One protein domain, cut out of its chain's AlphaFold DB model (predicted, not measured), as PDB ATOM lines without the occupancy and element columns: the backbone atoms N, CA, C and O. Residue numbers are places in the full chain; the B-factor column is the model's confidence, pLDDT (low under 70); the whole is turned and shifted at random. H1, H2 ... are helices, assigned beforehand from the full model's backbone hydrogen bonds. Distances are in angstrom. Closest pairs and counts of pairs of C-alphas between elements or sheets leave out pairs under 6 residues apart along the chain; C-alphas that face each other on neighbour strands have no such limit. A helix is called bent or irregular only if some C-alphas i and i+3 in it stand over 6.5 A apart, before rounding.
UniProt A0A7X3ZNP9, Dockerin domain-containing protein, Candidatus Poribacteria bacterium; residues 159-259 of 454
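AT A GLANCE: This is residues 159 to 259 of the 454 residues of the protein "Dockerin domain-containing protein" of Candidatus Poribacteria bacterium (UniProt A0A7X3ZNP9). Nine mostly short helices are gathered round the middle of a compact, rounded body, with H4, H5, H6 and H7 in a ring at one end and H1, H8 and H9 grouped at the other. The longest helix, H3, runs along one side between the two groups, and short H2 lies between H1 and H3. The printed part has 101 residues with nine named helices, H1 to H9 in chain order, and no named strand; the class is all helix. It is compact, with a radius of gyration of the C-alphas of 12.4 A and spans of 33 by 28 by 23 A.

HOW THE PARTS SIT: H3, residues 173 to 186, only just touches H9, residues 247 to 259, with 3 pairs of C-alphas within 8 A. H3 touches H9 with residues 180 to 183 alone, and H9 touches H3 with residues 250 to 254 alone, at a shallow tilt of 27 degrees, opposite ways; the closest C-alphas are those of Leu 183 and Ile 250, 6.9 A apart. H1, residues 159 to 165, touches H9 at a steep tilt of 53 degrees, the same way, with the C-alphas of Ala 159 and Leu 253 closest at 4.8 A. H8, residues 238 to 245, only just touches H4, residues 197 to 205, with 3 pairs within 8 A; the closest C-alphas are those of Pro 197 and His 241, 5.7 A apart. H7, residues 229 to 235, touches H4 at a shallow tilt of 18 degrees, opposite ways, the C-alphas of Ala 204 and Ile 235 being closest at 6.2 A. H5, residues 207 to 213, and H6, residues 219 to 227, are a helical hairpin, closest at the C-alphas of Pro 207 and Ile 222, 5.8 A. H2, residues 167 to 170, is close to H3 but not clearly touching, with the C-alphas of Phe 170 and Lys 176 closest at 6.6 A. H3 and H5 are apart. In H1, H4, H6, H7, H8 and H9 every O i to N i+4 pair is within hydrogen-bond range; in H3 7 of 10 are, in H5 0 of 3, beside 4 of 4 O i to N i+3 pairs, and H2 is too short for such a pair.

IN THESE COORDINATES: H1 begins at C-alpha 159, (163.779, 147.164, 127.661). H3 is 20.1 A long from C-alpha 173, (143.742, 146.354, 124.128), and irregular, with C-alphas 177 and 180 7.3 A apart. H4 measures 12.2 A, H6 12.4 A and H9 18.2 A, ending at C-alpha 259, (157.544, 137.264, 123.321).

THE WHOLE: The C-alphas farthest apart are those of Ala 212 and Val 259, 32.7 A. The printed part has no cut. The link from H3 to H4, 10 residues, is short; the other links are tight. Mean pLDDT of the printed part is 82.3, and residues 258 to 259 are under 70.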
ATOM      1  N   ALA A 159     165.024 147.684 128.204       84.81
ATOM      2  CA  ALA A 159     163.779 147.164 127.661       84.81
ATOM      3  C   ALA A 159     163.108 146.160 128.607       84.81
ATOM      4  O   ALA A 159     161.918 146.302 128.879       84.81
ATOM      5  N   GLU A 160     163.862 145.211 129.167       80.38
ATOM      6  CA  GLU A 160     163.352 144.222 130.125       80.38
ATOM      7  C   GLU A 160     162.841 144.878 131.412       80.38
ATOM      8  O   GLU A 160     161.744 144.564 131.876       80.38
ATOM      9  N   ARG A 161     163.581 145.855 131.957       79.25
ATOM     10  CA  ARG A 161     163.150 146.583 133.163       79.25
ATOM     11  C   ARG A 161     161.846 147.345 132.951       79.25
ATOM     12  O   ARG A 161     160.976 147.327 133.823       79.25
ATOM     13  N   VAL A 162     161.712 148.030 131.813       86.69
ATOM     14  CA  VAL A 162     160.481 148.754 131.460       86.69
ATOM     15  C   VAL A 162     159.339 147.770 131.189       86.69
ATOM     16  O   VAL A 162     158.225 148.002 131.658       86.69
ATOM     17  N   PHE A 163     159.605 146.664 130.489       85.88
ATOM     18  CA  PHE A 163     158.616 145.626 130.198       85.88
ATOM     19  C   PHE A 163     158.030 145.017 131.477       85.88
ATOM     20  O   PHE A 163     156.814 145.036 131.649       85.88
ATOM     21  N   GLU A 164     158.868 144.560 132.411       80.88
ATOM     22  CA  GLU A 164     158.398 143.954 133.665       80.88
ATOM     23  C   GLU A 164     157.661 144.965 134.558       80.88
ATOM     24  O   GLU A 164     156.640 144.634 135.163       80.88
ATOM     25  N   ARG A 165     158.113 146.227 134.600       86.88
ATOM     26  CA  ARG A 165     157.445 147.295 135.370       86.88
ATOM     27  C   ARG A 165     156.041 147.607 134.848       86.88
ATOM     28  O   ARG A 165     155.150 147.903 135.642       86.88
ATOM     29  N   TYR A 166     155.848 147.555 133.530       88.31
ATOM     30  CA  TYR A 166     154.607 147.936 132.848       88.31
ATOM     31  C   TYR A 166     153.900 146.751 132.181       88.31
ATOM     32  O   TYR A 166     153.123 146.932 131.243       88.31
ATOM     33  N   LYS A 167     154.119 145.536 132.689       82.06
ATOM     34  CA  LYS A 167     153.589 144.299 132.110       82.06
ATOM     35  C   LYS A 167     152.077 144.341 131.888       82.06
ATOM     36  O   LYS A 167     151.614 144.159 130.766       82.06
ATOM     37  N   ASP A 168     151.315 144.666 132.933       80.50
ATOM     38  CA  ASP A 168     149.850 144.760 132.865       80.50
ATOM     39  C   ASP A 168     149.382 145.917 131.964       80.50
ATOM     40  O   ASP A 168     148.375 145.797 131.263       80.50
ATOM     41  N   PHE A 169     150.137 147.021 131.926       86.12
ATOM     42  CA  PHE A 169     149.857 148.169 131.059       86.12
ATOM     43  C   PHE A 169     149.940 147.780 129.577       86.12
ATOM     44  O   PHE A 169     149.042 148.109 128.800       86.12
ATOM     45  N   PHE A 170     150.960 147.007 129.191       84.00
ATOM     46  CA  PHE A 170     151.119 146.514 127.823       84.00
ATOM     47  C   PHE A 170     150.073 145.464 127.414       84.00
ATOM     48  O   PHE A 170     149.875 145.236 126.220       84.00
ATOM     49  N   GLN A 171     149.346 144.864 128.366       81.25
ATOM     50  CA  GLN A 171     148.273 143.914 128.058       81.25
ATOM     51  C   GLN A 171     146.961 144.558 127.614       81.25
ATOM     52  O   GLN A 171     146.112 143.866 127.045       81.25
ATOM     53  N   ARG A 172     146.782 145.860 127.850       81.44
ATOM     54  CA  ARG A 172     145.534 146.561 127.547       81.44
ATOM     55  C   ARG A 172     145.310 146.679 126.030       81.44
ATOM     56  O   ARG A 172     146.201 147.086 125.289       81.44
ATOM     57  N   GLU A 173     144.103 146.359 125.562       77.81
ATOM     58  CA  GLU A 173     143.742 146.354 124.128       77.81
ATOM     59  C   GLU A 173     143.881 147.732 123.455       77.81
ATOM     60  O   GLU A 173     144.295 147.851 122.298       77.81
ATOM     61  N   ASP A 174     143.567 148.801 124.185       77.38
ATOM     62  CA  ASP A 174     143.738 150.182 123.730       77.38
ATOM     63  C   ASP A 174     145.218 150.572 123.592       77.38
ATOM     64  O   ASP A 174     145.568 151.329 122.688       77.38
ATOM     65  N   ILE A 175     146.106 150.002 124.409       83.69
ATOM     66  CA  ILE A 175     147.558 150.167 124.272       83.69
ATOM     67  C   ILE A 175     148.081 149.321 123.107       83.69
ATOM     68  O   ILE A 175     148.698 149.876 122.199       83.69
ATOM     69  N   LYS A 176     147.761 148.019 123.049       79.50
ATOM     70  CA  LYS A 176     148.189 147.100 121.971       79.50
ATOM     71  C   LYS A 176     147.858 147.624 120.574       79.50
ATOM     72  O   LYS A 176     148.699 147.572 119.681       79.50
ATOM     73  N   SER A 177     146.650 148.163 120.401       74.44
ATOM     74  CA  SER A 177     146.177 148.687 119.114       74.44
ATOM     75  C   SER A 177     146.943 149.915 118.607       74.44
ATOM     76  O   SER A 177     146.960 150.137 117.400       74.44
ATOM     77  N   ASN A 178     147.602 150.683 119.485       75.56
ATOM     78  CA  ASN A 178     148.381 151.872 119.107       75.56
ATOM     79  C   ASN A 178     149.906 151.636 119.199       75.56
ATOM     80  O   ASN A 178     150.681 152.344 118.559       75.56
ATOM     81  N   LEU A 179     150.357 150.647 119.977       78.44
ATOM     82  CA  LEU A 179     151.763 150.477 120.355       78.44
ATOM     83  C   LEU A 179     152.681 150.195 119.162       78.44
ATOM     84  O   LEU A 179     153.713 150.843 119.035       78.44
ATOM     85  N   GLN A 180     152.300 149.295 118.250       74.69
ATOM     86  CA  GLN A 180     153.133 148.957 117.087       74.69
ATOM     87  C   GLN A 180     153.412 150.179 116.199       74.69
ATOM     88  O   GLN A 180     154.538 150.379 115.734       74.69
ATOM     89  N   GLU A 181     152.391 150.999 115.964       71.75
ATOM     90  CA  GLU A 181     152.494 152.207 115.148       71.75
ATOM     91  C   GLU A 181     153.350 153.268 115.845       71.75
ATOM     92  O   GLU A 181     154.256 153.828 115.230       71.75
ATOM     93  N   VAL A 182     153.146 153.466 117.151       78.56
ATOM     94  CA  VAL A 182     153.934 154.404 117.960       78.56
ATOM     95  C   VAL A 182     155.404 153.990 118.021       78.56
ATOM     96  O   VAL A 182     156.256 154.828 117.744       78.56
ATOM     97  N   LEU A 183     155.718 152.719 118.312       81.50
ATOM     98  CA  LEU A 183     157.099 152.215 118.353       81.50
ATOM     99  C   LEU A 183     157.788 152.342 116.986       81.50
ATOM    100  O   LEU A 183     158.968 152.671 116.914       81.50
ATOM    101  N   THR A 184     157.052 152.140 115.891       77.19
ATOM    102  CA  THR A 184     157.586 152.341 114.535       77.19
ATOM    103  C   THR A 184     157.871 153.819 114.260       77.19
ATOM    104  O   THR A 184     158.926 154.148 113.724       77.19
ATOM    105  N   ALA A 185     156.959 154.709 114.656       78.25
ATOM    106  CA  ALA A 185     157.069 156.146 114.434       78.25
ATOM    107  C   ALA A 185     158.212 156.787 115.234       78.25
ATOM    108  O   ALA A 185     158.941 157.624 114.707       78.25
ATOM    109  N   VAL A 186     158.402 156.386 116.496       81.88
ATOM    110  CA  VAL A 186     159.488 156.930 117.329       81.88
ATOM    111  C   VAL A 186     160.864 156.506 116.824       81.88
ATOM    112  O   VAL A 186     161.790 157.298 116.923       81.88
ATOM    113  N   LYS A 187     160.983 155.325 116.202       83.50
ATOM    114  CA  LYS A 187     162.231 154.820 115.604       83.50
ATOM    115  C   LYS A 187     162.639 155.505 114.300       83.50
ATOM    116  O   LYS A 187     163.710 155.189 113.771       83.50
ATOM    117  N   ASP A 188     161.803 156.374 113.739       82.69
ATOM    118  CA  ASP A 188     162.133 157.070 112.500       82.69
ATOM    119  C   ASP A 188     163.439 157.878 112.687       82.69
ATOM    120  O   ASP A 188     163.540 158.670 113.631       82.69
ATOM    121  N   PRO A 189     164.456 157.713 111.817       84.25
ATOM    122  CA  PRO A 189     165.716 158.451 111.908       84.25
ATOM    123  C   PRO A 189     165.574 159.981 111.930       84.25
ATOM    124  O   PRO A 189     166.484 160.659 112.412       84.25
ATOM    125  N   GLU A 190     164.477 160.539 111.409       84.88
ATOM    126  CA  GLU A 190     164.178 161.975 111.476       84.88
ATOM    127  C   GLU A 190     163.606 162.396 112.842       84.88
ATOM    128  O   GLU A 190     163.803 163.536 113.273       84.88
ATOM    129  N   ILE A 191     162.949 161.472 113.549       82.69
ATOM    130  CA  ILE A 191     162.297 161.691 114.847       82.69
ATOM    131  C   ILE A 191     163.247 161.396 116.005       82.69
ATOM    132  O   ILE A 191     163.271 162.148 116.978       82.69
ATOM    133  N   GLN A 192     164.086 160.368 115.882       85.44
ATOM    134  CA  GLN A 192     164.994 159.919 116.937       85.44
ATOM    135  C   GLN A 192     165.844 161.045 117.564       85.44
ATOM    136  O   GLN A 192     165.928 161.117 118.791       85.44
ATOM    137  N   PRO A 193     166.434 161.987 116.794       85.06
ATOM    138  CA  PRO A 193     167.215 163.088 117.364       85.06
ATOM    139  C   PRO A 193     166.378 164.094 118.171       85.06
ATOM    140  O   PRO A 193     166.936 164.890 118.928       85.06
ATOM    141  N   LEU A 194     165.055 164.104 117.981       85.50
ATOM    142  CA  LEU A 194     164.119 165.002 118.655       85.50
ATOM    143  C   LEU A 194     163.638 164.440 119.997       85.50
ATOM    144  O   LEU A 194     163.199 165.225 120.839       85.50
ATOM    145  N   LEU A 195     163.764 163.126 120.225       83.44
ATOM    146  CA  LEU A 195     163.314 162.409 121.427       83.44
ATOM    147  C   LEU A 195     164.206 162.638 122.658       83.44
ATOM    148  O   LEU A 195     164.378 161.760 123.492       83.44
ATOM    149  N   ILE A 196     164.768 163.833 122.819       84.19
ATOM    150  CA  ILE A 196     165.469 164.191 124.054       84.19
ATOM    151  C   ILE A 196     164.474 164.253 125.231       84.19
ATOM    152  O   ILE A 196     163.310 164.612 125.016       84.19
ATOM    153  N   PRO A 197     164.907 164.021 126.487       81.62
ATOM    154  CA  PRO A 197     164.006 163.980 127.646       81.62
ATOM    155  C   PRO A 197     163.132 165.232 127.788       81.62
ATOM    156  O   PRO A 197     161.960 165.148 128.133       81.62
ATOM    157  N   ALA A 198     163.669 166.407 127.444       82.31
ATOM    158  CA  ALA A 198     162.914 167.659 127.466       82.31
ATOM    159  C   ALA A 198     161.742 167.682 126.466       82.31
ATOM    160  O   ALA A 198     160.689 168.236 126.773       82.31
ATOM    161  N   THR A 199     161.908 167.088 125.281       83.94
ATOM    162  CA  THR A 199     160.840 166.983 124.278       83.94
ATOM    163  C   THR A 199     159.798 165.961 124.710       83.94
ATOM    164  O   THR A 199     158.607 166.241 124.606       83.94
ATOM    165  N   ILE A 200     160.228 164.809 125.242       83.12
ATOM    166  CA  ILE A 200     159.317 163.773 125.753       83.12
ATOM    167  C   ILE A 200     158.487 164.333 126.917       83.12
ATOM    168  O   ILE A 200     157.269 164.178 126.937       83.12
ATOM    169  N   GLN A 201     159.113 165.089 127.823       83.31
ATOM    170  CA  GLN A 201     158.405 165.772 128.904       83.31
ATOM    171  C   GLN A 201     157.412 166.818 128.380       83.31
ATOM    172  O   GLN A 201     156.280 166.886 128.848       83.31
ATOM    173  N   ALA A 202     157.791 167.607 127.371       84.44
ATOM    174  CA  ALA A 202     156.881 168.575 126.758       84.44
ATOM    175  C   ALA A 202     155.674 167.900 126.082       84.44
ATOM    176  O   ALA A 202     154.573 168.452 126.095       84.44
ATOM    177  N   VAL A 203     155.869 166.706 125.517       83.31
ATOM    178  CA  VAL A 203     154.796 165.853 124.991       83.31
ATOM    179  C   VAL A 203     153.901 165.330 126.116       83.31
ATOM    180  O   VAL A 203     152.683 165.357 125.970       83.31
ATOM    181  N   ALA A 204     154.473 164.897 127.239       83.44
ATOM    182  CA  ALA A 204     153.708 164.457 128.403       83.44
ATOM    183  C   ALA A 204     152.835 165.589 128.983       83.44
ATOM    184  O   ALA A 204     151.680 165.362 129.352       83.44
ATOM    185  N   ASP A 205     153.361 166.818 129.006       85.94
ATOM    186  CA  ASP A 205     152.659 168.008 129.499       85.94
ATOM    187  C   ASP A 205     151.597 168.521 128.508       85.94
ATOM    188  O   ASP A 205     150.544 169.022 128.913       85.94
ATOM    189  N   ASN A 206     151.867 168.417 127.202       88.25
ATOM    190  CA  ASN A 206     150.953 168.825 126.139       88.25
ATOM    191  C   ASN A 206     150.988 167.851 124.939       88.25
ATOM    192  O   ASN A 206     151.689 168.105 123.951       88.25
ATOM    193  N   PRO A 207     150.169 166.780 124.972       86.75
ATOM    194  CA  PRO A 207     150.179 165.731 123.949       86.75
ATOM    195  C   PRO A 207     149.849 166.199 122.527       86.75
ATOM    196  O   PRO A 207     150.239 165.547 121.565       86.75
ATOM    197  N   ASP A 208     149.171 167.343 122.356       85.94
ATOM    198  CA  ASP A 208     148.843 167.882 121.025       85.94
ATOM    199  C   ASP A 208     150.084 168.255 120.204       85.94
ATOM    200  O   ASP A 208     150.028 168.301 118.973       85.94
ATOM    201  N   ILE A 209     151.212 168.503 120.875       85.19
ATOM    202  CA  ILE A 209     152.476 168.845 120.218       85.19
ATOM    203  C   ILE A 209     153.005 167.653 119.403       85.19
ATOM    204  O   ILE A 209     153.694 167.874 118.408       85.19
ATOM    205  N   LEU A 210     152.626 166.409 119.732       80.19
ATOM    206  CA  LEU A 210     153.035 165.224 118.970       80.19
ATOM    207  C   LEU A 210     152.711 165.337 117.483       80.19
ATOM    208  O   LEU A 210     153.545 164.958 116.672       80.19
ATOM    209  N   LYS A 211     151.578 165.944 117.105       81.31
ATOM    210  CA  LYS A 211     151.203 166.124 115.689       81.31
ATOM    211  C   LYS A 211     152.170 166.994 114.890       81.31
ATOM    212  O   LYS A 211     152.169 166.937 113.665       81.31
ATOM    213  N   ALA A 212     152.963 167.833 115.559       78.44
ATOM    214  CA  ALA A 212     153.976 168.646 114.895       78.44
ATOM    215  C   ALA A 212     155.177 167.808 114.431       78.44
ATOM    216  O   ALA A 212     155.859 168.204 113.489       78.44
ATOM    217  N   PHE A 213     155.420 166.674 115.091       72.94
ATOM    218  CA  PHE A 213     156.527 165.763 114.804       72.94
ATOM    219  C   PHE A 213     156.045 164.501 114.082       72.94
ATOM    220  O   PHE A 213     156.716 164.017 113.184       72.94
ATOM    221  N   LEU A 214     154.856 164.013 114.429       76.06
ATOM    222  CA  LEU A 214     154.230 162.803 113.910       76.06
ATOM    223  C   LEU A 214     152.829 163.151 113.381       76.06
ATOM    224  O   LEU A 214     151.842 163.004 114.105       76.06
ATOM    225  N   PRO A 215     152.713 163.670 112.144       75.50
ATOM    226  CA  PRO A 215     151.432 164.121 111.597       75.50
ATOM    227  C   PRO A 215     150.422 162.981 111.416       75.50
ATOM    228  O   PRO A 215     149.219 163.231 111.488       75.50
ATOM    229  N   ASP A 216     150.911 161.755 111.227       76.19
ATOM    230  CA  ASP A 216     150.101 160.557 111.002       76.19
ATOM    231  C   ASP A 216     149.762 159.800 112.300       76.19
ATOM    232  O   ASP A 216     149.139 158.747 112.247       76.19
ATOM    233  N   ILE A 217     150.135 160.325 113.478       77.12
ATOM    234  CA  ILE A 217     149.870 159.637 114.747       77.12
ATOM    235  C   ILE A 217     148.355 159.526 115.026       77.12
ATOM    236  O   ILE A 217     147.628 160.514 114.850       77.12
ATOM    237  N   PRO A 218     147.857 158.373 115.514       75.25
ATOM    238  CA  PRO A 218     146.436 158.199 115.796       75.25
ATOM    239  C   PRO A 218     145.886 159.200 116.821       75.25
ATOM    240  O   PRO A 218     146.431 159.380 117.914       75.25
ATOM    241  N   ASP A 219     144.726 159.795 116.522       83.44
ATOM    242  CA  ASP A 219     144.001 160.671 117.459       83.44
ATOM    243  C   ASP A 219     143.604 159.943 118.757       83.44
ATOM    244  O   ASP A 219     143.529 160.556 119.828       83.44
ATOM    245  N   SER A 220     143.389 158.625 118.674       78.81
ATOM    246  CA  SER A 220     143.172 157.740 119.823       78.81
ATOM    247  C   SER A 220     144.342 157.787 120.800       78.81
ATOM    248  O   SER A 220     144.123 157.919 122.003       78.81
ATOM    249  N   PHE A 221     145.577 157.764 120.299       80.62
ATOM    250  CA  PHE A 221     146.776 157.798 121.130       80.62
ATOM    251  C   PHE A 221     146.957 159.149 121.836       80.62
ATOM    252  O   PHE A 221     147.244 159.199 123.031       80.62
ATOM    253  N   ILE A 222     146.695 160.261 121.138       84.12
ATOM    254  CA  ILE A 222     146.722 161.603 121.749       84.12
ATOM    255  C   ILE A 222     145.654 161.726 122.843       84.12
ATOM    256  O   ILE A 222     145.895 162.336 123.885       84.12
ATOM    257  N   THR A 223     144.472 161.149 122.616       86.56
ATOM    258  CA  THR A 223     143.387 161.139 123.606       86.56
ATOM    259  C   THR A 223     143.790 160.342 124.847       86.56
ATOM    260  O   THR A 223     143.638 160.839 125.962       86.56
ATOM    261  N   LEU A 224     144.405 159.168 124.666       84.94
ATOM    262  CA  LEU A 224     144.931 158.350 125.763       84.94
ATOM    263  C   LEU A 224     145.978 159.105 126.594       84.94
ATOM    264  O   LEU A 224     145.849 159.175 127.813       84.94
ATOM    265  N   LEU A 225     146.945 159.771 125.957       84.19
ATOM    266  CA  LEU A 225     147.942 160.595 126.658       84.19
ATOM    267  C   LEU A 225     147.317 161.736 127.484       84.19
ATOM    268  O   LEU A 225     147.883 162.165 128.492       84.19
ATOM    269  N   LYS A 226     146.148 162.249 127.082       87.25
ATOM    270  CA  LYS A 226     145.445 163.334 127.787       87.25
ATOM    271  C   LYS A 226     144.599 162.854 128.954       87.25
ATOM    272  O   LYS A 226     144.505 163.573 129.952       87.25
ATOM    273  N   GLU A 227     143.960 161.701 128.832       88.06
ATOM    274  CA  GLU A 227     142.895 161.278 129.747       88.06
ATOM    275  C   GLU A 227     143.331 160.160 130.696       88.06
ATOM    276  O   GLU A 227     142.847 160.106 131.826       88.06
ATOM    277  N   ASP A 228     144.285 159.323 130.288       87.75
ATOM    278  CA  ASP A 228     144.664 158.126 131.028       87.75
ATOM    279  C   ASP A 228     145.835 158.378 131.995       87.75
ATOM    280  O   ASP A 228     146.898 158.885 131.626       87.75
ATOM    281  N   ALA A 229     145.629 158.043 133.270       86.69
ATOM    282  CA  ALA A 229     146.617 158.262 134.321       86.69
ATOM    283  C   ALA A 229     147.808 157.289 134.245       86.69
ATOM    284  O   ALA A 229     148.920 157.683 134.591       86.69
ATOM    285  N   GLU A 230     147.598 156.055 133.782       85.69
ATOM    286  CA  GLU A 230     148.657 155.052 133.620       85.69
ATOM    287  C   GLU A 230     149.524 155.379 132.404       85.69
ATOM    288  O   GLU A 230     150.746 155.338 132.502       85.69
ATOM    289  N   VAL A 231     148.915 155.815 131.295       86.31
ATOM    290  CA  VAL A 231     149.652 156.287 130.107       86.31
ATOM    291  C   VAL A 231     150.506 157.507 130.456       86.31
ATOM    292  O   VAL A 231     151.666 157.598 130.048       86.31
ATOM    293  N   LYS A 232     149.972 158.432 131.265       86.06
ATOM    294  CA  LYS A 232     150.749 159.561 131.793       86.06
ATOM    295  C   LYS A 232     151.875 159.114 132.712       86.06
ATOM    296  O   LYS A 232     152.950 159.696 132.652       86.06
ATOM    297  N   ALA A 233     151.648 158.128 133.575       86.38
ATOM    298  CA  ALA A 233     152.700 157.604 134.438       86.38
ATOM    299  C   ALA A 233     153.820 156.953 133.611       86.38
ATOM    300  O   ALA A 233     154.986 157.218 133.875       86.38
ATOM    301  N   PHE A 234     153.463 156.180 132.581       89.31
ATOM    302  CA  PHE A 234     154.398 155.543 131.657       89.31
ATOM    303  C   PHE A 234     155.264 156.563 130.909       89.31
ATOM    304  O   PHE A 234     156.487 156.491 130.952       89.31
ATOM    305  N   ILE A 235     154.656 157.569 130.269       86.81
ATOM    306  CA  ILE A 235     155.420 158.557 129.488       86.81
ATOM    307  C   ILE A 235     156.248 159.513 130.361       86.81
ATOM    308  O   ILE A 235     157.134 160.182 129.845       86.81
ATOM    309  N   ASN A 236     155.969 159.607 131.665       86.38
ATOM    310  CA  ASN A 236     156.761 160.394 132.618       86.38
ATOM    311  C   ASN A 236     157.862 159.569 133.311       86.38
ATOM    312  O   ASN A 236     158.596 160.123 134.131       86.38
ATOM    313  N   ASP A 237     157.987 158.275 133.013       86.31
ATOM    314  CA  ASP A 237     159.031 157.431 133.586       86.31
ATOM    315  C   ASP A 237     160.406 157.768 132.962       86.31
ATOM    316  O   ASP A 237     160.560 157.712 131.734       86.31
ATOM    317  N   PRO A 238     161.430 158.099 133.773       82.44
ATOM    318  CA  PRO A 238     162.783 158.353 133.283       82.44
ATOM    319  C   PRO A 238     163.392 157.195 132.480       82.44
ATOM    320  O   PRO A 238     164.108 157.441 131.509       82.44
ATOM    321  N   ASP A 239     163.102 155.943 132.844       83.38
ATOM    322  CA  ASP A 239     163.594 154.769 132.116       83.38
ATOM    323  C   ASP A 239     162.938 154.674 130.733       83.38
ATOM    324  O   ASP A 239     163.601 154.330 129.755       83.38
ATOM    325  N   VAL A 240     161.665 155.067 130.618       88.25
ATOM    326  CA  VAL A 240     160.961 155.156 129.330       88.25
ATOM    327  C   VAL A 240     161.557 156.270 128.470       88.25
ATOM    328  O   VAL A 240     161.730 156.085 127.267       88.25
ATOM    329  N   HIS A 241     161.951 157.406 129.057       87.50
ATOM    330  CA  HIS A 241     162.633 158.474 128.309       87.50
ATOM    331  C   HIS A 241     163.963 157.999 127.734       87.50
ATOM    332  O   HIS A 241     164.303 158.344 126.603       87.50
ATOM    333  N   LEU A 242     164.731 157.235 128.509       82.06
ATOM    334  CA  LEU A 242     165.988 156.646 128.050       82.06
ATOM    335  C   LEU A 242     165.744 155.583 126.973       82.06
ATOM    336  O   LEU A 242     166.460 155.568 125.975       82.06
ATOM    337  N   LEU A 243     164.707 154.758 127.132       87.75
ATOM    338  CA  LEU A 243     164.361 153.702 126.183       87.75
ATOM    339  C   LEU A 243     163.992 154.291 124.825       87.75
ATOM    340  O   LEU A 243     164.521 153.863 123.805       87.75
ATOM    341  N   LEU A 244     163.144 155.323 124.806       88.50
ATOM    342  CA  LEU A 244     162.711 155.983 123.572       88.50
ATOM    343  C   LEU A 244     163.859 156.679 122.820       88.50
ATOM    344  O   LEU A 244     163.727 156.960 121.632       88.50
ATOM    345  N   GLN A 245     164.991 156.938 123.477       87.69
ATOM    346  CA  GLN A 245     166.184 157.514 122.849       87.69
ATOM    347  C   GLN A 245     167.091 156.482 122.176       87.69
ATOM    348  O   GLN A 245     167.937 156.879 121.369       87.69
ATOM    349  N   ASP A 246     166.899 155.190 122.432       86.12
ATOM    350  CA  ASP A 246     167.720 154.120 121.873       86.12
ATOM    351  C   ASP A 246     166.897 153.206 120.944       86.12
ATOM    352  O   ASP A 246     166.109 152.384 121.418       86.12
ATOM    353  N   PRO A 247     167.097 153.284 119.611       86.12
ATOM    354  CA  PRO A 247     166.419 152.407 118.660       86.12
ATOM    355  C   PRO A 247     166.607 150.913 118.941       86.12
ATOM    356  O   PRO A 247     165.693 150.142 118.658       86.12
ATOM    357  N   ALA A 248     167.757 150.505 119.494       81.25
ATOM    358  CA  ALA A 248     168.020 149.107 119.824       81.25
ATOM    359  C   ALA A 248     167.194 148.653 121.035       81.25
ATOM    360  O   ALA A 248     166.598 147.580 120.994       81.25
ATOM    361  N   ALA A 249     167.080 149.495 122.068       83.38
ATOM    362  CA  ALA A 249     166.209 149.232 123.213       83.38
ATOM    363  C   ALA A 249     164.722 149.212 122.813       83.38
ATOM    364  O   ALA A 249     163.946 148.426 123.353       83.38
ATOM    365  N   ILE A 250     164.311 150.036 121.839       87.00
ATOM    366  CA  ILE A 250     162.952 149.982 121.280       87.00
ATOM    367  C   ILE A 250     162.719 148.665 120.526       87.00
ATOM    368  O   ILE A 250     161.650 148.076 120.663       87.00
ATOM    369  N   ASP A 251     163.696 148.193 119.745       82.19
ATOM    370  CA  ASP A 251     163.620 146.896 119.055       82.19
ATOM    371  C   ASP A 251     163.535 145.722 120.028       82.19
ATOM    372  O   ASP A 251     162.751 144.796 119.828       82.19
ATOM    373  N   GLU A 252     164.311 145.782 121.102       81.62
ATOM    374  CA  GLU A 252     164.277 144.793 122.166       81.62
ATOM    375  C   GLU A 252     162.935 144.807 122.908       81.62
ATOM    376  O   GLU A 252     162.331 143.753 123.089       81.62
ATOM    377  N   LEU A 253     162.398 145.987 123.246       86.06
ATOM    378  CA  LEU A 253     161.062 146.106 123.833       86.06
ATOM    379  C   LEU A 253     159.993 145.568 122.876       86.06
ATOM    380  O   LEU A 253     159.120 144.817 123.299       86.06
ATOM    381  N   ALA A 254     160.066 145.903 121.585       82.38
ATOM    382  CA  ALA A 254     159.151 145.381 120.571       82.38
ATOM    383  C   ALA A 254     159.230 143.848 120.464       82.38
ATOM    384  O   ALA A 254     158.200 143.190 120.326       82.38
ATOM    385  N   ALA A 255     160.430 143.272 120.581       78.56
ATOM    386  CA  ALA A 255     160.618 141.830 120.647       78.56
ATOM    387  C   ALA A 255     160.008 141.236 121.926       78.56
ATOM    388  O   ALA A 255     159.264 140.270 121.823       78.56
ATOM    389  N   LEU A 256     160.237 141.822 123.106       77.31
ATOM    390  CA  LEU A 256     159.659 141.362 124.380       77.31
ATOM    391  C   LEU A 256     158.125 141.406 124.379       77.31
ATOM    392  O   LEU A 256     157.467 140.452 124.794       77.31
ATOM    393  N   LEU A 257     157.548 142.468 123.818       77.88
ATOM    394  CA  LEU A 257     156.104 142.607 123.609       77.88
ATOM    395  C   LEU A 257     155.546 141.551 122.639       77.88
ATOM    396  O   LEU A 257     154.377 141.190 122.739       77.88
ATOM    397  N   ALA A 258     156.375 141.039 121.726       66.56
ATOM    398  CA  ALA A 258     156.054 139.907 120.858       66.56
ATOM    399  C   ALA A 258     156.397 138.532 121.482       66.56
ATOM    400  O   ALA A 258     156.002 137.498 120.935       66.56
ATOM    401  N   VAL A 259     157.137 138.490 122.600       47.03
ATOM    402  CA  VAL A 259     157.544 137.264 123.321       47.03
ATOM    403  C   VAL A 259     156.474 136.797 124.313       47.03
ATOM    404  O   VAL A 259     156.404 135.600 124.593       47.03
TER     405      VAL A 259